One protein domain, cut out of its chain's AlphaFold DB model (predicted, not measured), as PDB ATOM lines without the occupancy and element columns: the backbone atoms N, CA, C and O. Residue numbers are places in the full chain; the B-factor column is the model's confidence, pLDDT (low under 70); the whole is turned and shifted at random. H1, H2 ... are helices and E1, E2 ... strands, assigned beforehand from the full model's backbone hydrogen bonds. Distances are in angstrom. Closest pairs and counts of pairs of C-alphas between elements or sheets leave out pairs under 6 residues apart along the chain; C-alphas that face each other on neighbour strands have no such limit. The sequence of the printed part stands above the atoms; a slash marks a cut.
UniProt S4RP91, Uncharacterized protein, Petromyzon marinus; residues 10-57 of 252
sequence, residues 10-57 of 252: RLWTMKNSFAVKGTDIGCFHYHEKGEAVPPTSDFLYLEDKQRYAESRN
ATOM      1  N   ARG A  10     130.462 -24.787  68.448       87.75
ATOM      2  CA  ARG A  10     129.032 -24.798  68.761       87.75
ATOM      3  C   ARG A  10     128.400 -26.095  68.303       87.75
ATOM      4  O   ARG A  10     128.461 -26.440  67.127       87.75
ATOM      5  N   LEU A  11     127.768 -26.781  69.241       89.81
ATOM      6  CA  LEU A  11     127.010 -27.995  68.999       89.81
ATOM      7  C   LEU A  11     125.524 -27.645  69.074       89.81
ATOM      8  O   LEU A  11     124.982 -27.416  70.155       89.81
ATOM      9  N   TRP A  12     124.852 -27.591  67.924       91.31
ATOM     10  CA  TRP A  12     123.401 -27.403  67.880       91.31
ATOM     11  C   TRP A  12     122.716 -28.733  68.174       91.31
ATOM     12  O   TRP A  12     122.374 -29.489  67.269       91.31
ATOM     13  N   THR A  13     122.567 -29.044  69.457       88.44
ATOM     14  CA  THR A  13     121.966 -30.297  69.912       88.44
ATOM     15  C   THR A  13     121.231 -30.102  71.229       88.44
ATOM     16  O   THR A  13     121.666 -29.314  72.062       88.44
ATOM     17  N   MET A  14     120.118 -30.815  71.401       85.50
ATOM     18  CA  MET A  14     119.402 -30.952  72.675       85.50
ATOM     19  C   MET A  14     119.761 -32.254  73.405       85.50
ATOM     20  O   MET A  14     119.214 -32.525  74.474       85.50
ATOM     21  N   LYS A  15     120.604 -33.105  72.810       82.50
ATOM     22  CA  LYS A  15     121.003 -34.389  73.387       82.50
ATOM     23  C   LYS A  15     122.235 -34.215  74.263       82.50
ATOM     24  O   LYS A  15     123.285 -33.781  73.798       82.50
ATOM     25  N   ASN A  16     122.155 -34.738  75.481       69.00
ATOM     26  CA  ASN A  16     123.290 -34.833  76.404       69.00
ATOM     27  C   ASN A  16     124.201 -36.044  76.109       69.00
ATOM     28  O   ASN A  16     124.944 -36.498  76.974       69.00
ATOM     29  N   SER A  17     124.146 -36.607  74.896       69.00
ATOM     30  CA  SER A  17     125.016 -37.721  74.488       69.00
ATOM     31  C   SER A  17     126.472 -37.298  74.287       69.00
ATOM     32  O   SER A  17     127.356 -38.150  74.225       69.00
ATOM     33  N   PHE A  18     126.730 -35.996  74.163       68.00
ATOM     34  CA  PHE A  18     128.070 -35.443  74.026       68.00
ATOM     35  C   PHE A  18     128.580 -35.014  75.402       68.00
ATOM     36  O   PHE A  18     128.066 -34.070  75.996       68.00
ATOM     37  N   ALA A  19     129.608 -35.694  75.909       66.69
ATOM     38  CA  ALA A  19     130.271 -35.311  77.152       66.69
ATOM     39  C   ALA A  19     131.189 -34.095  76.915       66.69
ATOM     40  O   ALA A  19     132.406 -34.241  76.807       66.69
ATOM     41  N   VAL A  20     130.608 -32.896  76.790       74.19
ATOM     42  CA  VAL A  20     131.378 -31.641  76.807       74.19
ATOM     43  C   VAL A  20     131.811 -31.387  78.244       74.19
ATOM     44  O   VAL A  20     130.971 -31.155  79.113       74.19
ATOM     45  N   LYS A  21     133.118 -31.427  78.514       75.12
ATOM     46  CA  LYS A  21     133.624 -31.179  79.866       75.12
ATOM     47  C   LYS A  21     133.504 -29.690  80.184       75.12
ATOM     48  O   LYS A  21     133.679 -28.834  79.313       75.12
ATOM     49  N   GLY A  22     133.280 -29.332  81.446       71.56
ATOM     50  CA  GLY A  22     133.276 -27.924  81.870       71.56
ATOM     51  C   GLY A  22     134.597 -27.215  81.581       71.56
ATOM     52  O   GLY A  22     134.600 -26.017  81.308       71.56
ATOM     53  N   THR A  23     135.700 -27.971  81.550       79.38
ATOM     54  CA  THR A  23     137.045 -27.512  81.174       79.38
ATOM     55  C   THR A  23     137.193 -27.148  79.697       79.38
ATOM     56  O   THR A  23     138.152 -26.469  79.339       79.38
ATOM     57  N   ASP A  24     136.264 -27.559  78.832       82.75
ATOM     58  CA  ASP A  24     136.298 -27.249  77.402       82.75
ATOM     59  C   ASP A  24     135.716 -25.849  77.175       82.75
ATOM     60  O   ASP A  24     134.584 -25.690  76.720       82.75
ATOM     61  N   ILE A  25     136.456 -24.812  77.574       82.00
ATOM     62  CA  ILE A  25     135.965 -23.425  77.692       82.00
ATOM     63  C   ILE A  25     135.378 -22.892  76.369       82.00
ATOM     64  O   ILE A  25     134.413 -22.134  76.394       82.00
ATOM     65  N   GLY A  26     135.912 -23.322  75.222       84.88
ATOM     66  CA  GLY A  26     135.454 -22.911  73.888       84.88
ATOM     67  C   GLY A  26     134.269 -23.703  73.318       84.88
ATOM     68  O   GLY A  26     133.865 -23.424  72.192       84.88
ATOM     69  N   CYS A  27     133.727 -24.685  74.042       87.38
ATOM     70  CA  CYS A  27     132.641 -25.543  73.566       87.38
ATOM     71  C   CYS A  27     131.296 -25.143  74.185       87.38
ATOM     72  O   CYS A  27     131.150 -25.116  75.413       87.38
ATOM     73  N   PHE A  28     130.307 -24.905  73.322       86.56
ATOM     74  CA  PHE A  28     128.953 -24.478  73.673       86.56
ATOM     75  C   PHE A  28     127.915 -25.421  73.057       86.56
ATOM     76  O   PHE A  28     128.049 -25.829  71.903       86.56
ATOM     77  N   HIS A  29     126.874 -25.749  73.818       88.12
ATOM     78  CA  HIS A  29     125.716 -26.523  73.370       88.12
ATOM     79  C   HIS A  29     124.446 -25.967  74.023       88.12
ATOM     80  O   HIS A  29     124.526 -25.107  74.903       88.12
ATOM     81  N   TYR A  30     123.276 -26.410  73.566       88.31
ATOM     82  CA  TYR A  30     122.012 -25.965  74.141       88.31
ATOM     83  C   TYR A  30     121.686 -26.700  75.439       88.31
ATOM     84  O   TYR A  30     121.897 -27.902  75.547       88.31
ATOM     85  N   HIS A  31     121.093 -25.973  76.384       85.19
ATOM     86  CA  HIS A  31     120.670 -26.494  77.681       85.19
ATOM     87  C   HIS A  31     119.147 -26.564  77.805       85.19
ATOM     88  O   HIS A  31     118.409 -25.776  77.196       85.19
ATOM     89  N   GLU A  32     118.651 -27.487  78.632       81.69
ATOM     90  CA  GLU A  32     117.231 -27.524  78.976       81.69
ATOM     91  C   GLU A  32     116.904 -26.551  80.120       81.69
ATOM     92  O   GLU A  32     117.672 -26.334  81.059       81.69
ATOM     93  N   LYS A  33     115.720 -25.926  80.062       79.06
ATOM     94  CA  LYS A  33     115.280 -25.021  81.128       79.06
ATOM     95  C   LYS A  33     115.065 -25.811  82.422       79.06
ATOM     96  O   LYS A  33     114.169 -26.648  82.469       79.06
ATOM     97  N   GLY A  34     115.797 -25.453  83.475       69.81
ATOM     98  CA  GLY A  34     115.672 -26.089  84.789       69.81
ATOM     99  C   GLY A  34     116.486 -27.374  84.931       69.81
ATOM    100  O   GLY A  34     116.242 -28.132  85.864       69.81
ATOM    101  N   GLU A  35     117.428 -27.623  84.021       68.75
ATOM    102  CA  GLU A  35     118.404 -28.697  84.162       68.75
ATOM    103  C   GLU A  35     119.207 -28.492  85.457       68.75
ATOM    104  O   GLU A  35     119.906 -27.492  85.629       68.75
ATOM    105  N   ALA A  36     119.032 -29.411  86.410       58.78
ATOM    106  CA  ALA A  36     119.767 -29.392  87.662       58.78
ATOM    107  C   ALA A  36     121.208 -29.806  87.368       58.78
ATOM    108  O   ALA A  36     121.472 -30.955  87.014       58.78
ATOM    109  N   VAL A  37     122.126 -28.857  87.503       61.28
ATOM    110  CA  VAL A  37     123.555 -29.092  87.327       61.28
ATOM    111  C   VAL A  37     124.012 -29.990  88.476       61.28
ATOM    112  O   VAL A  37     123.892 -29.584  89.637       61.28
ATOM    113  N   PRO A  38     124.495 -31.215  88.207       59.38
ATOM    114  CA  PRO A  38     125.053 -32.047  89.256       59.38
ATOM    115  C   PRO A  38     126.222 -31.299  89.911       59.38
ATOM    116  O   PRO A  38     127.025 -30.695  89.194       59.38
ATOM    117  N   PRO A  39     126.363 -31.326  91.246       54.97
ATOM    118  CA  PRO A  39     127.501 -30.732  91.941       54.97
ATOM    119  C   PRO A  39     128.750 -31.614  91.764       54.97
ATOM    120  O   PRO A  39     129.302 -32.152  92.720       54.97
ATOM    121  N   THR A  40     129.175 -31.811  90.520       60.50
ATOM    122  CA  THR A  40     130.421 -32.474  90.137       60.50
ATOM    123  C   THR A  40     131.403 -31.449  89.579       60.50
ATOM    124  O   THR A  40     131.025 -30.436  88.989       60.50
ATOM    125  N   SER A  41     132.698 -31.729  89.743       58.47
ATOM    126  CA  SER A  41     133.818 -30.907  89.253       58.47
ATOM    127  C   SER A  41     133.760 -30.587  87.754       58.47
ATOM    128  O   SER A  41     134.400 -29.641  87.299       58.47
ATOM    129  N   ASP A  42     132.981 -31.356  86.994       62.25
ATOM    130  CA  ASP A  42     132.826 -31.220  85.548       62.25
ATOM    131  C   ASP A  42     132.014 -29.988  85.130       62.25
ATOM    132  O   ASP A  42     132.013 -29.658  83.949       62.25
ATOM    133  N   PHE A  43     131.374 -29.268  86.060       68.31
ATOM    134  CA  PHE A  43     130.554 -28.083  85.762       68.31
ATOM    135  C   PHE A  43     131.089 -26.779  86.370       68.31
ATOM    136  O   PHE A  43     130.380 -25.775  86.390       68.31
ATOM    137  N   LEU A  44     132.350 -26.763  86.817       73.44
ATOM    138  CA  LEU A  44     132.960 -25.634  87.535       73.44
ATOM    139  C   LEU A  44     132.802 -24.271  86.830       73.44
ATOM    140  O   LEU A  44     132.620 -23.261  87.497       73.44
ATOM    141  N   TYR A  45     132.846 -24.244  85.494       81.56
ATOM    142  CA  TYR A  45     132.772 -23.015  84.688       81.56
ATOM    143  C   TYR A  45     131.413 -22.790  84.015       81.56
ATOM    144  O   TYR A  45     131.306 -21.970  83.103       81.56
ATOM    145  N   LEU A  46     130.373 -23.538  84.390       82.19
ATOM    146  CA  LEU A  46     129.096 -23.487  83.679       82.19
ATOM    147  C   LEU A  46     128.419 -22.114  83.792       82.19
ATOM    148  O   LEU A  46     127.964 -21.582  82.782       82.19
ATOM    149  N   GLU A  47     128.399 -21.516  84.988       84.56
ATOM    150  CA  GLU A  47     127.832 -20.175  85.190       84.56
ATOM    151  C   GLU A  47     128.582 -19.111  84.380       84.56
ATOM    152  O   GLU A  47     127.962 -18.252  83.753       84.56
ATOM    153  N   ASP A  48     129.913 -19.191  84.342       87.56
ATOM    154  CA  ASP A  48     130.744 -18.265  83.573       87.56
ATOM    155  C   ASP A  48     130.525 -18.435  82.066       87.56
ATOM    156  O   ASP A  48     130.418 -17.445  81.340       87.56
ATOM    157  N   LYS A  49     130.382 -19.679  81.587       87.25
ATOM    158  CA  LYS A  49     130.016 -19.973  80.194       87.25
ATOM    159  C   LYS A  49     128.636 -19.432  79.843       87.25
ATOM    160  O   LYS A  49     128.480 -18.853  78.768       87.25
ATOM    161  N   GLN A  50     127.660 -19.582  80.736       87.81
ATOM    162  CA  GLN A  50     126.321 -19.041  80.535       87.81
ATOM    163  C   GLN A  50     126.365 -17.512  80.452       87.81
ATOM    164  O   GLN A  50     125.859 -16.939  79.489       87.81
ATOM    165  N   ARG A  51     127.035 -16.845  81.402       88.38
ATOM    166  CA  ARG A  51     127.208 -15.383  81.389       88.38
ATOM    167  C   ARG A  51     127.933 -14.908  80.132       88.38
ATOM    168  O   ARG A  51     127.528 -13.916  79.530       88.38
ATOM    169  N   TYR A  52     128.975 -15.624  79.707       88.69
ATOM    170  CA  TYR A  52     129.679 -15.345  78.456       88.69
ATOM    171  C   TYR A  52     128.731 -15.442  77.258       88.69
ATOM    172  O   TYR A  52     128.667 -14.511  76.451       88.69
ATOM    173  N   ALA A  53     127.958 -16.526  77.169       86.88
ATOM    174  CA  ALA A  53     127.005 -16.738  76.090       86.88
ATOM    175  C   ALA A  53     125.942 -15.632  76.042       86.88
ATOM    176  O   ALA A  53     125.747 -15.003  75.001       86.88
ATOM    177  N   GLU A  54     125.327 -15.325  77.182       88.38
ATOM    178  CA  GLU A  54     124.307 -14.285  77.307       88.38
ATOM    179  C   GLU A  54     124.857 -12.893  76.959       88.38
ATOM    180  O   GLU A  54     124.201 -12.144  76.236       88.38
ATOM    181  N   SER A  55     126.093 -12.566  77.362       90.12
ATOM    182  CA  SER A  55     126.737 -11.279  77.037       90.12
ATOM    183  C   SER A  55     126.954 -11.054  75.534       90.12
ATOM    184  O   SER A  55     127.052  -9.917  75.071       90.12
ATOM    185  N   ARG A  56     127.022 -12.142  74.759       87.44
ATOM    186  CA  ARG A  56     127.197 -12.139  73.302       87.44
ATOM    187  C   ARG A  56     125.884 -12.349  72.548       87.44
ATOM    188  O   ARG A  56     125.906 -12.457  71.326       87.44
ATOM    189  N   ASN A  57     124.755 -12.369  73.260       85.94
ATOM    190  CA  ASN A  57     123.434 -12.712  72.733       85.94
ATOM    191  C   ASN A  57     123.376 -14.113  72.107       85.94
ATOM    192  O   ASN A  57     122.589 -14.345  71.190       85.94
TER     193      ASN A  57
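This is residues 10 to 57 of the 252 residues of an uncharacterized protein of Petromyzon marinus (UniProt S4RP91). The printed part has little regular structure: two wide loops joined by a short strand, E1, with one helix, H1, near the end. The first loop, residues 10 to 26, comes round to E1 beside its own beginning; the second, residues 30 to 45, leads to H1. The 48 printed residues hold one named strand and then one named helix, class mixed, with 13 residues in named elements. The whole is compact and rounded, with a radius of gyration of the C-alphas of 10.4 A and spans of 26 by 21 by 21 A.

Residues 10 to 11 pair, parallel, with residues 28 to 29 of E1, residues 27 to 29; E1 pairs with no named strand. A long link of 16 residues joins E1 to H1, residues 46 to 55. Their closest C-alphas, those of Phe 28 and Lys 49, are 8.0 A apart, and their centres 10.7 A. In H1 every O i to N i+4 pair is within hydrogen-bond range.

E1 begins at C-alpha 27 (132.641, -25.543, 73.566) and is 7.0 A long. H1 is 14.1 A long and ends at C-alpha 55 (126.737, -11.279, 77.037).

The C-alphas farthest apart, those of Thr 40 and Asn 57, are 27.2 A apart. The printed part has no cut. Residues 16 to 19 and 34 to 43 have pLDDT under 70.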